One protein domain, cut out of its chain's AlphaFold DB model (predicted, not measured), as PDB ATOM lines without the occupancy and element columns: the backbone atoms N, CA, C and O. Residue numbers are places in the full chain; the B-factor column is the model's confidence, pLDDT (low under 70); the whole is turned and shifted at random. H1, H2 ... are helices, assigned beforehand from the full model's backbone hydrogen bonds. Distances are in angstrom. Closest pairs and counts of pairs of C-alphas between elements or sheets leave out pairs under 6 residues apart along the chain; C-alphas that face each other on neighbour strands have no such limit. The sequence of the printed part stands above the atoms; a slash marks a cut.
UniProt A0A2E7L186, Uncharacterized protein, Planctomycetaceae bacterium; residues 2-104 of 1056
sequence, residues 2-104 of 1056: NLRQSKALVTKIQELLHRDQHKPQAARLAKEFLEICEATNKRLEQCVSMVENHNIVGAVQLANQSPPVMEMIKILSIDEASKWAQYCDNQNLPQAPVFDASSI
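This is residues 2 to 104 of the 1056 residues of an uncharacterized protein of Planctomycetaceae bacterium (UniProt A0A2E7L186). One long helix, H2, makes the longest axis of an elongated body, and shorter helices pack on it: H3 folds back beside its last part as a helical hairpin, H4 sits along its middle, and H1 crosses its first part. H5 packs on the end of H1, and residues 91 to 100 lead back to the short H6, which packs on H2. The printed part has 103 residues with six named helices, H1 to H6 in chain order, and no named strand: all helix. It is only just compact, close to loose, with a radius of gyration of the C-alphas of 15.0 A and spans of 49 by 24 by 19 A.

Find C-alpha 23 at (99.692, 179.368, 245.310); from there H2, residues 23 to 52, runs 43.6 A to C-alpha 52 at (121.471, 169.171, 208.970). Before it look for H1, residues 3 to 18, 22.7 A long. After it come H3, residues 56 to 64, H4, residues 69 to 76, H5, residues 81 to 90, and H6, residues 101 to 104, ending at (110.841, 166.567, 216.360).

Start at the hub, H2, which touches four helices. H3 touches its residues 43 to 51, at a shallow tilt of 20 degrees, opposite ways; the closest C-alphas, Cys 47 and Ala 59, are 4.4 A apart. H4 touches H2 at Thr 40 and Val 69, closest C-alphas 6.7 A apart. H1 touches H2 at a steep tilt of 46 degrees, with C-alphas 13 and 29 closest at 7.1 A. H6 touches H2, with C-alphas 48 and 103 closest at 6.2 A. H1 also touches H4, closest C-alphas 7 and 75 at 6.2 A, and only just touches H5, with 3 pairs of C-alphas within 8 A, the closest being 17 and 84 at 7.3 A. Every O i to N i+4 pair is within hydrogen-bond range in H1, H3, H4 and H5, and 24 of 26 are in H2; H6 is too short for such a pair.

The C-alphas farthest apart, Gln 21 and His 54, stand 49.6 A from each other. The printed part has no cut and no long link. Mean pLDDT of the printed part is 76.5; look for values under 70 at 17 residues, among them 19 to 25 and 56 to 58.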
ATOM      1  N   ASN A   2     116.306 163.177 236.167       73.44
ATOM      2  CA  ASN A   2     116.062 161.877 235.519       73.44
ATOM      3  C   ASN A   2     114.582 161.693 235.111       73.44
ATOM      4  O   ASN A   2     113.715 162.454 235.536       73.44
ATOM      5  N   LEU A   3     114.280 160.676 234.292       68.19
ATOM      6  CA  LEU A   3     112.923 160.425 233.771       68.19
ATOM      7  C   LEU A   3     111.874 160.231 234.888       68.19
ATOM      8  O   LEU A   3     110.737 160.678 234.750       68.19
ATOM      9  N   ARG A   4     112.258 159.600 236.008       70.44
ATOM     10  CA  ARG A   4     111.401 159.356 237.185       70.44
ATOM     11  C   ARG A   4     111.023 160.665 237.883       70.44
ATOM     12  O   ARG A   4     109.855 160.876 238.196       70.44
ATOM     13  N   GLN A   5     111.987 161.570 238.048       74.56
ATOM     14  CA  GLN A   5     111.761 162.926 238.549       74.56
ATOM     15  C   GLN A   5     110.887 163.745 237.582       74.56
ATOM     16  O   GLN A   5     109.979 164.428 238.042       74.56
ATOM     17  N   SER A   6     111.108 163.659 236.261       77.88
ATOM     18  CA  SER A   6     110.290 164.389 235.274       77.88
ATOM     19  C   SER A   6     108.833 163.920 235.268       77.88
ATOM     20  O   SER A   6     107.933 164.755 235.278       77.88
ATOM     21  N   LYS A   7     108.585 162.603 235.345       79.88
ATOM     22  CA  LYS A   7     107.226 162.057 235.518       79.88
ATOM     23  C   LYS A   7     106.591 162.566 236.815       79.88
ATOM     24  O   LYS A   7     105.493 163.104 236.772       79.88
ATOM     25  N   ALA A   8     107.304 162.497 237.942       78.56
ATOM     26  CA  ALA A   8     106.801 162.986 239.228       78.56
ATOM     27  C   ALA A   8     106.532 164.508 239.257       78.56
ATOM     28  O   ALA A   8     105.650 164.952 239.991       78.56
ATOM     29  N   LEU A   9     107.261 165.310 238.474       82.19
ATOM     30  CA  LEU A   9     106.984 166.740 238.297       82.19
ATOM     31  C   LEU A   9     105.675 166.959 237.523       82.19
ATOM     32  O   LEU A   9     104.828 167.731 237.964       82.19
ATOM     33  N   VAL A  10     105.489 166.247 236.408       82.69
ATOM     34  CA  VAL A  10     104.273 166.323 235.583       82.69
ATOM     35  C   VAL A  10     103.041 165.848 236.356       82.69
ATOM     36  O   VAL A  10     102.030 166.547 236.354       82.69
ATOM     37  N   THR A  11     103.139 164.750 237.113       82.69
ATOM     38  CA  THR A  11     102.052 164.288 237.991       82.69
ATOM     39  C   THR A  11     101.679 165.346 239.032       82.69
ATOM     40  O   THR A  11     100.500 165.633 239.192       82.69
ATOM     41  N   LYS A  12     102.649 166.018 239.670       81.06
ATOM     42  CA  LYS A  12     102.370 167.112 240.625       81.06
ATOM     43  C   LYS A  12     101.707 168.334 239.981       81.06
ATOM     44  O   LYS A  12     100.936 169.029 240.638       81.06
ATOM     45  N   ILE A  13     101.997 168.608 238.709       82.38
ATOM     46  CA  ILE A  13     101.333 169.671 237.939       82.38
ATOM     47  C   ILE A  13      99.879 169.276 237.623       82.38
ATOM     48  O   ILE A  13      98.976 170.089 237.809       82.38
ATOM     49  N   GLN A  14      99.632 168.022 237.234       80.06
ATOM     50  CA  GLN A  14      98.281 167.482 237.025       80.06
ATOM     51  C   GLN A  14      97.467 167.445 238.333       80.06
ATOM     52  O   GLN A  14      96.313 167.863 238.357       80.06
ATOM     53  N   GLU A  15      98.074 167.040 239.452       79.69
ATOM     54  CA  GLU A  15      97.451 167.065 240.784       79.69
ATOM     55  C   GLU A  15      97.010 168.479 241.197       79.69
ATOM     56  O   GLU A  15      95.908 168.637 241.722       79.69
ATOM     57  N   LEU A  16      97.821 169.511 240.921       77.56
ATOM     58  CA  LEU A  16      97.454 170.913 241.170       77.56
ATOM     59  C   LEU A  16      96.367 171.433 240.217       77.56
ATOM     60  O   LEU A  16      95.522 172.214 240.644       77.56
ATOM     61  N   LEU A  17      96.327 170.975 238.962       74.06
ATOM     62  CA  LEU A  17      95.226 171.273 238.033       74.06
ATOM     63  C   LEU A  17      93.898 170.603 238.431       74.06
ATOM     64  O   LEU A  17      92.842 170.981 237.923       74.06
ATOM     65  N   HIS A  18      93.928 169.607 239.321       72.88
ATOM     66  CA  HIS A  18      92.739 168.916 239.831       72.88
ATOM     67  C   HIS A  18      92.385 169.284 241.285       72.88
ATOM     68  O   HIS A  18      91.296 168.947 241.753       72.88
ATOM     69  N   ARG A  19      93.274 169.979 242.008       64.12
ATOM     70  CA  ARG A  19      93.070 170.449 243.386       64.12
ATOM     71  C   ARG A  19      93.515 171.908 243.512       64.12
ATOM     72  O   ARG A  19      94.700 172.174 243.686       64.12
ATOM     73  N   ASP A  20      92.551 172.832 243.500       54.81
ATOM     74  CA  ASP A  20      92.728 174.295 243.608       54.81
ATOM     75  C   ASP A  20      93.308 174.752 244.972       54.81
ATOM     76  O   ASP A  20      92.641 175.390 245.793       54.81
ATOM     77  N   GLN A  21      94.563 174.397 245.271       53.69
ATOM     78  CA  GLN A  21      95.217 174.671 246.554       53.69
ATOM     79  C   GLN A  21      96.699 175.077 246.399       53.69
ATOM     80  O   GLN A  21      97.423 174.605 245.530       53.69
ATOM     81  N   HIS A  22      97.157 175.960 247.295       54.09
ATOM     82  CA  HIS A  22      98.558 176.385 247.498       54.09
ATOM     83  C   HIS A  22      99.290 177.112 246.343       54.09
ATOM     84  O   HIS A  22     100.269 176.625 245.773       54.09
ATOM     85  N   LYS A  23      98.952 178.400 246.157       57.38
ATOM     86  CA  LYS A  23      99.692 179.368 245.310       57.38
ATOM     87  C   LYS A  23     101.240 179.326 245.396       57.38
ATOM     88  O   LYS A  23     101.862 179.448 244.342       57.38
ATOM     89  N   PRO A  24     101.898 179.157 246.567       56.22
ATOM     90  CA  PRO A  24     103.367 179.155 246.633       56.22
ATOM     91  C   PRO A  24     104.020 177.975 245.901       56.22
ATOM     92  O   PRO A  24     105.148 178.089 245.424       56.22
ATOM     93  N   GLN A  25     103.321 176.841 245.811       67.56
ATOM     94  CA  GLN A  25     103.852 175.606 245.239       67.56
ATOM     95  C   GLN A  25     103.781 175.622 243.706       67.56
ATOM     96  O   GLN A  25     104.743 175.228 243.046       67.56
ATOM     97  N   ALA A  26     102.702 176.176 243.140       70.19
ATOM     98  CA  ALA A  26     102.537 176.347 241.697       70.19
ATOM     99  C   ALA A  26     103.666 177.184 241.063       70.19
ATOM    100  O   ALA A  26     104.238 176.777 240.054       70.19
ATOM    101  N   ALA A  27     104.053 178.306 241.683       74.69
ATOM    102  CA  ALA A  27     105.116 179.173 241.164       74.69
ATOM    103  C   ALA A  27     106.491 178.479 241.104       74.69
ATOM    104  O   ALA A  27     107.263 178.698 240.169       74.69
ATOM    105  N   ARG A  28     106.785 177.607 242.078       78.12
ATOM    106  CA  ARG A  28     108.004 176.791 242.082       78.12
ATOM    107  C   ARG A  28     107.976 175.741 240.968       78.12
ATOM    108  O   ARG A  28     108.946 175.633 240.223       78.12
ATOM    109  N   LEU A  29     106.874 175.003 240.841       81.62
ATOM    110  CA  LEU A  29     106.738 173.925 239.855       81.62
ATOM    111  C   LEU A  29     106.711 174.458 238.414       81.62
ATOM    112  O   LEU A  29     107.303 173.838 237.538       81.62
ATOM    113  N   ALA A  30     106.121 175.634 238.171       82.00
ATOM    114  CA  ALA A  30     106.185 176.315 236.875       82.00
ATOM    115  C   ALA A  30     107.631 176.662 236.469       82.00
ATOM    116  O   ALA A  30     108.021 176.433 235.326       82.00
ATOM    117  N   LYS A  31     108.454 177.143 237.414       82.81
ATOM    118  CA  LYS A  31     109.877 177.431 237.173       82.81
ATOM    119  C   LYS A  31     110.698 176.159 236.936       82.81
ATOM    120  O   LYS A  31     111.474 176.118 235.988       82.81
ATOM    121  N   GLU A  32     110.504 175.122 237.754       82.56
ATOM    122  CA  GLU A  32     111.173 173.825 237.564       82.56
ATOM    123  C   GLU A  32     110.791 173.200 236.205       82.56
ATOM    124  O   GLU A  32     111.662 172.704 235.496       82.56
ATOM    125  N   PHE A  33     109.524 173.298 235.783       86.00
ATOM    126  CA  PHE A  33     109.052 172.812 234.480       86.00
ATOM    127  C   PHE A  33     109.621 173.610 233.293       86.00
ATOM    128  O   PHE A  33     110.071 173.001 232.321       86.00
ATOM    129  N   LEU A  34     109.667 174.947 233.382       85.88
ATOM    130  CA  LEU A  34     110.295 175.813 232.374       85.88
ATOM    131  C   LEU A  34     111.746 175.390 232.096       85.88
ATOM    132  O   LEU A  34     112.091 175.120 230.946       85.88
ATOM    133  N   GLU A  35     112.570 175.285 233.141       83.38
ATOM    134  CA  GLU A  35     114.010 175.006 233.021       83.38
ATOM    135  C   GLU A  35     114.300 173.664 232.326       83.38
ATOM    136  O   GLU A  35     115.266 173.538 231.570       83.38
ATOM    137  N   ILE A  36     113.449 172.653 232.535       84.81
ATOM    138  CA  ILE A  36     113.601 171.333 231.909       84.81
ATOM    139  C   ILE A  36     113.141 171.363 230.446       84.81
ATOM    140  O   ILE A  36     113.800 170.765 229.590       84.81
ATOM    141  N   CYS A  37     112.047 172.061 230.135       84.12
ATOM    142  CA  CYS A  37     111.565 172.221 228.762       84.12
ATOM    143  C   CYS A  37     112.557 173.027 227.907       84.12
ATOM    144  O   CYS A  37     112.856 172.616 226.787       84.12
ATOM    145  N   GLU A  38     113.151 174.098 228.443       84.25
ATOM    146  CA  GLU A  38     114.245 174.837 227.793       84.25
ATOM    147  C   GLU A  38     115.480 173.956 227.559       84.25
ATOM    148  O   GLU A  38     115.994 173.894 226.440       84.25
ATOM    149  N   ALA A  39     115.940 173.221 228.579       83.94
ATOM    150  CA  ALA A  39     117.089 172.323 228.448       83.94
ATOM    151  C   ALA A  39     116.851 171.193 227.426       83.94
ATOM    152  O   ALA A  39     117.781 170.778 226.729       83.94
ATOM    153  N   THR A  40     115.610 170.713 227.316       85.38
ATOM    154  CA  THR A  40     115.216 169.660 226.370       85.38
ATOM    155  C   THR A  40     115.098 170.207 224.942       85.38
ATOM    156  O   THR A  40     115.651 169.597 224.029       85.38
ATOM    157  N   ASN A  41     114.484 171.382 224.744       86.88
ATOM    158  CA  ASN A  41     114.445 172.070 223.444       86.88
ATOM    159  C   ASN A  41     115.855 172.376 222.925       86.88
ATOM    160  O   ASN A  41     116.193 171.993 221.811       86.88
ATOM    161  N   LYS A  42     116.726 172.952 223.761       86.44
ATOM    162  CA  LYS A  42     118.113 173.262 223.387       86.44
ATOM    163  C   LYS A  42     118.906 172.030 222.933       86.44
ATOM    164  O   LYS A  42     119.778 172.128 222.072       86.44
ATOM    165  N   ARG A  43     118.622 170.857 223.508       86.31
ATOM    166  CA  ARG A  43     119.252 169.590 223.110       86.31
ATOM    167  C   ARG A  43     118.630 169.008 221.836       86.31
ATOM    168  O   ARG A  43     119.364 168.465 221.017       86.31
ATOM    169  N   LEU A  44     117.322 169.180 221.627       85.94
ATOM    170  CA  LEU A  44     116.647 168.865 220.362       85.94
ATOM    171  C   LEU A  44     117.209 169.712 219.204       85.94
ATOM    172  O   LEU A  44     117.581 169.149 218.178       85.94
ATOM    173  N   GLU A  45     117.354 171.028 219.388       86.56
ATOM    174  CA  GLU A  45     117.999 171.951 218.435       86.56
ATOM    175  C   GLU A  45     119.425 171.497 218.079       86.56
ATOM    176  O   GLU A  45     119.804 171.456 216.908       86.56
ATOM    177  N   GLN A  46     120.214 171.093 219.081       85.12
ATOM    178  CA  GLN A  46     121.551 170.542 218.856       85.12
ATOM    179  C   GLN A  46     121.506 169.254 218.021       85.12
ATOM    180  O   GLN A  46     122.253 169.158 217.048       85.12
ATOM    181  N   CYS A  47     120.616 168.304 218.325       80.75
ATOM    182  CA  CYS A  47     120.453 167.093 217.513       80.75
ATOM    183  C   CYS A  47     120.049 167.421 216.065       80.75
ATOM    184  O   CYS A  47     120.646 166.880 215.136       80.75
ATOM    185  N   VAL A  48     119.095 168.335 215.848       83.50
ATOM    186  CA  VAL A  48     118.656 168.737 214.499       83.50
ATOM    187  C   VAL A  48     119.785 169.414 213.725       83.50
ATOM    188  O   VAL A  48     120.062 169.006 212.600       83.50
ATOM    189  N   SER A  49     120.528 170.340 214.340       83.06
ATOM    190  CA  SER A  49     121.689 170.957 213.681       83.06
ATOM    191  C   SER A  49     122.777 169.933 213.317       83.06
ATOM    192  O   SER A  49     123.467 170.099 212.311       83.06
ATOM    193  N   MET A  50     122.918 168.834 214.069       78.94
ATOM    194  CA  MET A  50     123.818 167.732 213.702       78.94
ATOM    195  C   MET A  50     123.286 166.910 212.517       78.94
ATOM    196  O   MET A  50     124.082 166.551 211.651       78.94
ATOM    197  N   VAL A  51     121.970 166.674 212.422       75.00
ATOM    198  CA  VAL A  51     121.331 166.046 211.244       75.00
ATOM    199  C   VAL A  51     121.512 166.912 209.992       75.00
ATOM    200  O   VAL A  51     121.932 166.400 208.957       75.00
ATOM    201  N   GLU A  52     121.275 168.224 210.081       77.31
ATOM    202  CA  GLU A  52     121.471 169.171 208.970       77.31
ATOM    203  C   GLU A  52     122.930 169.198 208.487       77.31
ATOM    204  O   GLU A  52     123.202 169.146 207.285       77.31
ATOM    205  N   ASN A  53     123.891 169.165 209.416       77.81
ATOM    206  CA  ASN A  53     125.321 169.035 209.117       77.81
ATOM    207  C   ASN A  53     125.749 167.597 208.733       77.81
ATOM    208  O   ASN A  53     126.940 167.288 208.742       77.81
ATOM    209  N   HIS A  54     124.798 166.718 208.389       64.38
ATOM    210  CA  HIS A  54     125.000 165.331 207.943       64.38
ATOM    211  C   HIS A  54     125.705 164.415 208.972       64.38
ATOM    212  O   HIS A  54     126.085 163.287 208.658       64.38
ATOM    213  N   ASN A  55     125.836 164.849 210.229       71.94
ATOM    214  CA  ASN A  55     126.394 164.075 211.335       71.94
ATOM    215  C   ASN A  55     125.281 163.332 212.096       71.94
ATOM    216  O   ASN A  55     125.025 163.578 213.278       71.94
ATOM    217  N   ILE A  56     124.611 162.413 211.395       62.41
ATOM    218  CA  ILE A  56     123.488 161.631 211.936       62.41
ATOM    219  C   ILE A  56     123.931 160.822 213.167       62.41
ATOM    220  O   ILE A  56     123.245 160.833 214.184       62.41
ATOM    221  N   VAL A  57     125.120 160.208 213.136       56.56
ATOM    222  CA  VAL A  57     125.659 159.430 214.271       56.56
ATOM    223  C   VAL A  57     125.816 160.298 215.527       56.56
ATOM    224  O   VAL A  57     125.399 159.890 216.610       56.56
ATOM    225  N   GLY A  58     126.349 161.519 215.390       66.44
ATOM    226  CA  GLY A  58     126.444 162.476 216.495       66.44
ATOM    227  C   GLY A  58     125.075 162.914 217.024       66.44
ATOM    228  O   GLY A  58     124.890 162.991 218.238       66.44
ATOM    229  N   ALA A  59     124.100 163.130 216.135       70.44
ATOM    230  CA  ALA A  59     122.728 163.469 216.514       70.44
ATOM    231  C   ALA A  59     122.042 162.347 217.314       70.44
ATOM    232  O   ALA A  59     121.415 162.625 218.337       70.44
ATOM    233  N   VAL A  60     122.194 161.087 216.887       63.34
ATOM    234  CA  VAL A  60     121.636 159.904 217.566       63.34
ATOM    235  C   VAL A  60     122.309 159.683 218.924       63.34
ATOM    236  O   VAL A  60     121.623 159.499 219.929       63.34
ATOM    237  N   GLN A  61     123.639 159.791 219.004       65.69
ATOM    238  CA  GLN A  61     124.351 159.717 220.285       65.69
ATOM    239  C   GLN A  61     123.920 160.837 221.245       65.69
ATOM    240  O   GLN A  61     123.665 160.573 222.422       65.69
ATOM    241  N   LEU A  62     123.775 162.077 220.763       75.19
ATOM    242  CA  LEU A  62     123.292 163.190 221.582       75.19
ATOM    243  C   LEU A  62     121.810 163.037 221.967       75.19
ATOM    244  O   LEU A  62     121.431 163.463 223.058       75.19
ATOM    245  N   ALA A  63     120.981 162.390 221.144       73.06
ATOM    246  CA  ALA A  63     119.592 162.078 221.478       73.06
ATOM    247  C   ALA A  63     119.483 161.011 222.584       73.06
ATOM    248  O   ALA A  63     118.655 161.158 223.485       73.06
ATOM    249  N   ASN A  64     120.357 159.997 222.569       68.25
ATOM    250  CA  ASN A  64     120.243 158.808 223.425       68.25
ATOM    251  C   ASN A  64     121.023 158.881 224.754       68.25
ATOM    252  O   ASN A  64     120.797 158.054 225.635       68.25
ATOM    253  N   GLN A  65     121.896 159.878 224.960       75.88
ATOM    254  CA  GLN A  65     122.493 160.152 226.282       75.88
ATOM    255  C   GLN A  65     121.415 160.263 227.378       75.88
ATOM    256  O   GLN A  65     120.360 160.858 227.163       75.88
ATOM    257  N   SER A  66     121.664 159.727 228.575       65.50
ATOM    258  CA  SER A  66     120.648 159.722 229.639       65.50
ATOM    259  C   SER A  66     120.398 161.131 230.215       65.50
ATOM    260  O   SER A  66     121.362 161.804 230.590       65.50
ATOM    261  N   PRO A  67     119.136 161.593 230.344       74.19
ATOM    262  CA  PRO A  67     117.897 160.940 229.906       74.19
ATOM    263  C   PRO A  67     117.641 161.128 228.391       74.19
ATOM    264  O   PRO A  67     117.869 162.238 227.897       74.19
ATOM    265  N   PRO A  68     117.133 160.117 227.654       78.81
ATOM    266  CA  PRO A  68     116.888 160.226 226.212       78.81
ATOM    267  C   PRO A  68     115.920 161.357 225.839       78.81
ATOM    268  O   PRO A  68     114.896 161.553 226.497       78.81
ATOM    269  N   VAL A  69     116.225 162.091 224.763       82.31
ATOM    270  CA  VAL A  69     115.473 163.294 224.347       82.31
ATOM    271  C   VAL A  69     114.024 162.964 223.989       82.31
ATOM    272  O   VAL A  69     113.119 163.662 224.436       82.31
ATOM    273  N   MET A  70     113.785 161.886 223.236       78.12
ATOM    274  CA  MET A  70     112.441 161.542 222.750       78.12
ATOM    275  C   MET A  70     111.492 161.138 223.888       78.12
ATOM    276  O   MET A  70     110.373 161.645 223.958       78.12
ATOM    277  N   GLU A  71     111.946 160.309 224.837       75.12
ATOM    278  CA  GLU A  71     111.165 159.991 226.042       75.12
ATOM    279  C   GLU A  71     111.001 161.210 226.963       75.12
ATOM    280  O   GLU A  71     109.944 161.374 227.569       75.12
ATOM    281  N   MET A  72     111.986 162.113 227.044       80.69
ATOM    282  CA  MET A  72     111.833 163.358 227.805       80.69
ATOM    283  C   MET A  72     110.753 164.268 227.196       80.69
ATOM    284  O   MET A  72     109.872 164.722 227.922       80.69
ATOM    285  N   ILE A  73     110.753 164.477 225.874       83.06
ATOM    286  CA  ILE A  73     109.707 165.241 225.168       83.06
ATOM    287  C   ILE A  73     108.332 164.599 225.390       83.06
ATOM    288  O   ILE A  73     107.373 165.298 225.713       83.06
ATOM    289  N   LYS A  74     108.238 163.270 225.284       81.75
ATOM    290  CA  LYS A  74     107.007 162.494 225.507       81.75
ATOM    291  C   LYS A  74     106.469 162.624 226.937       81.75
ATOM    292  O   LYS A  74     105.262 162.707 227.114       81.75
ATOM    293  N   ILE A  75     107.341 162.683 227.948       82.06
ATOM    294  CA  ILE A  75     106.950 162.901 229.354       82.06
ATOM    295  C   ILE A  75     106.506 164.349 229.596       82.06
ATOM    296  O   ILE A  75     105.535 164.574 230.311       82.06
ATOM    297  N   LEU A  76     107.212 165.329 229.025       81.50
ATOM    298  CA  LEU A  76     106.919 166.758 229.206       81.50
ATOM    299  C   LEU A  76     105.734 167.250 228.352       81.50
ATOM    300  O   LEU A  76     105.199 168.327 228.607       81.50
ATOM    301  N   SER A  77     105.297 166.463 227.366       78.56
ATOM    302  CA  SER A  77     104.093 166.709 226.562       78.56
ATOM    303  C   SER A  77     102.829 166.332 227.342       78.56
ATOM    304  O   SER A  77     102.193 165.319 227.067       78.56
ATOM    305  N   ILE A  78     102.478 167.139 228.347       76.38
ATOM    306  CA  ILE A  78     101.294 166.919 229.191       76.38
ATOM    307  C   ILE A  78     100.014 167.003 228.338       76.38
ATOM    308  O   ILE A  78      99.799 168.012 227.666       76.38
ATOM    309  N   ASP A  79      99.113 166.019 228.444       69.56
ATOM    310  CA  ASP A  79      97.806 166.029 227.753       69.56
ATOM    311  C   ASP A  79      96.965 167.287 228.062       69.56
ATOM    312  O   ASP A  79      96.162 167.743 227.250       69.56
ATOM    313  N   GLU A  80      97.181 167.888 229.238       73.31
ATOM    314  CA  GLU A  80      96.522 169.116 229.697       73.31
ATOM    315  C   GLU A  80      97.390 170.384 229.546       73.31
ATOM    316  O   GLU A  80      97.108 171.404 230.177       73.31
ATOM    317  N   ALA A  81      98.442 170.369 228.715       71.06
ATOM    318  CA  ALA A  81      99.378 171.495 228.568       71.06
ATOM    319  C   ALA A  81      98.696 172.837 228.221       71.06
ATOM    320  O   ALA A  81      99.161 173.895 228.647       71.06
ATOM    321  N   SER A  82      97.565 172.810 227.509       71.19
ATOM    322  CA  SER A  82      96.741 173.996 227.229       71.19
ATOM    323  C   SER A  82      96.081 174.580 228.485       71.19
ATOM    324  O   SER A  82      96.064 175.801 228.649       71.19
ATOM    325  N   LYS A  83      95.603 173.732 229.407       77.44
ATOM    326  CA  LYS A  83      95.078 174.160 230.714       77.44
ATOM    327  C   LYS A  83      96.197 174.679 231.611       77.44
ATOM    328  O   LYS A  83      96.014 175.697 232.268       77.44
ATOM    329  N   TRP A  84      97.365 174.029 231.607       82.44
ATOM    330  CA  TRP A  84      98.529 174.492 232.371       82.44
ATOM    331  C   TRP A  84      99.021 175.866 231.899       82.44
ATOM    332  O   TRP A  84      99.270 176.744 232.724       82.44
ATOM    333  N   ALA A  85      99.077 176.090 230.583       78.69
ATOM    334  CA  ALA A  85      99.385 177.397 230.006       78.69
ATOM    335  C   ALA A  85      98.374 178.470 230.448       78.69
ATOM    336  O   ALA A  85      98.777 179.518 230.946       78.69
ATOM    337  N   GLN A  86      97.069 178.183 230.352       78.38
ATOM    338  CA  GLN A  86      96.014 179.090 230.823       78.38
ATOM    339  C   GLN A  86      96.086 179.343 232.337       78.38
ATOM    340  O   GLN A  86      95.851 180.465 232.777       78.38
ATOM    341  N   TYR A  87      96.423 178.340 233.148       79.38
ATOM    342  CA  TYR A  87      96.614 178.504 234.591       79.38
ATOM    343  C   TYR A  87      97.805 179.423 234.899       79.38
ATOM    344  O   TYR A  87      97.702 180.297 235.759       79.38
ATOM    345  N   CYS A  88      98.916 179.264 234.172       79.94
ATOM    346  CA  CYS A  88     100.098 180.107 234.336       79.94
ATOM    347  C   CYS A  88      99.823 181.565 233.940       79.94
ATOM    348  O   CYS A  88     100.134 182.463 234.720       79.94
ATOM    349  N   ASP A  89      99.177 181.791 232.793       81.81
ATOM    350  CA  ASP A  89      98.776 183.119 232.304       81.81
ATOM    351  C   ASP A  89      97.851 183.832 233.313       81.81
ATOM    352  O   ASP A  89      98.169 184.911 233.816       81.81
ATOM    353  N   ASN A  90      96.785 183.156 233.765       78.94
ATOM    354  CA  ASN A  90      95.852 183.674 234.778       78.94
ATOM    355  C   ASN A  90      96.485 183.954 236.162       78.94
ATOM    356  O   ASN A  90      95.847 184.597 237.000       78.94
ATOM    357  N   GLN A  91      97.699 183.467 236.444       75.62
ATOM    358  CA  GLN A  91      98.408 183.679 237.716       75.62
ATOM    359  C   GLN A  91      99.746 184.440 237.563       75.62
ATOM    360  O   GLN A  91     100.465 184.574 238.553       75.62
ATOM    361  N   ASN A  92     100.079 184.968 236.373       78.69
ATOM    362  CA  ASN A  92     101.384 185.580 236.052       78.69
ATOM    363  C   ASN A  92     102.596 184.673 236.382       78.69
ATOM    364  O   ASN A  92     103.590 185.120 236.961       78.69
ATOM    365  N   LEU A  93     102.515 183.384 236.037       82.31
ATOM    366  CA  LEU A  93     103.593 182.405 236.221       82.31
ATOM    367  C   LEU A  93     104.387 182.174 234.919       82.31
ATOM    368  O   LEU A  93     103.827 182.315 233.832       82.31
ATOM    369  N   PRO A  94     105.678 181.792 235.000       76.62
ATOM    370  CA  PRO A  94     106.491 181.511 233.818       76.62
ATOM    371  C   PRO A  94     105.932 180.337 232.998       76.62
ATOM    372  O   PRO A  94     105.808 179.221 233.502       76.62
ATOM    373  N   GLN A  95     105.634 180.585 231.722       77.62
ATOM    374  CA  GLN A  95     105.156 179.577 230.776       77.62
ATOM    375  C   GLN A  95     106.334 178.884 230.071       77.62
ATOM    376  O   GLN A  95     107.231 179.549 229.557       77.62
ATOM    377  N   ALA A  96     106.313 177.551 230.008       79.88
ATOM    378  CA  ALA A  96     107.319 176.770 229.286       79.88
ATOM    379  C   ALA A  96     107.180 176.897 227.750       79.88
ATOM    380  O   ALA A  96     106.051 176.940 227.248       79.88
ATOM    381  N   PRO A  97     108.293 176.908 226.987       75.88
ATOM    382  CA  PRO A  97     108.255 176.917 225.529       75.88
ATOM    383  C   PRO A  97     107.719 175.591 224.973       75.88
ATOM    384  O   PRO A  97     108.051 174.512 225.465       75.88
ATOM    385  N   VAL A  98     106.921 175.673 223.907       78.94
ATOM    386  CA  VAL A  98     106.405 174.503 223.177       78.94
ATOM    387  C   VAL A  98     107.540 173.850 222.379       78.94
ATOM    388  O   VAL A  98     108.371 174.552 221.806       78.94
ATOM    389  N   PHE A  99     107.578 172.517 222.325       83.12
ATOM    390  CA  PHE A  99     108.541 171.782 221.498       83.12
ATOM    391  C   PHE A  99     108.231 171.948 220.003       83.12
ATOM    392  O   PHE A  99     107.087 171.766 219.582       83.12
ATOM    393  N   ASP A 100     109.238 172.261 219.184       79.00
ATOM    394  CA  ASP A 100     109.024 172.437 217.745       79.00
ATOM    395  C   ASP A 100     108.729 171.102 217.035       79.00
ATOM    396  O   ASP A 100     109.583 170.223 216.885       79.00
ATOM    397  N   ALA A 101     107.510 170.990 216.509       75.94
ATOM    398  CA  ALA A 101     107.058 169.845 215.734       75.94
ATOM    399  C   ALA A 101     107.794 169.668 214.390       75.94
ATOM    400  O   ALA A 101     107.665 168.606 213.779       75.94
ATOM    401  N   SER A 102     108.529 170.661 213.874       75.81
ATOM    402  CA  SER A 102     109.424 170.474 212.721       75.81
ATOM    403  C   SER A 102     110.710 169.747 213.141       75.81
ATOM    404  O   SER A 102     111.017 168.688 212.592       75.81
ATOM    405  N   SER A 103     111.352 170.215 214.210       78.25
ATOM    406  CA  SER A 103     112.557 169.651 214.819       78.25
ATOM    407  C   SER A 103     112.352 168.218 215.314       78.25
ATOM    408  O   SER A 103     113.171 167.345 215.029       78.25
ATOM    409  N   ILE A 104     111.218 167.937 215.972       77.94
ATOM    410  CA  ILE A 104     110.841 166.567 216.360       77.94
ATOM    411  C   ILE A 104     110.772 165.659 215.126       77.94
ATOM    412  O   ILE A 104     111.346 164.576 215.133       77.94
TER     413      ILE A 104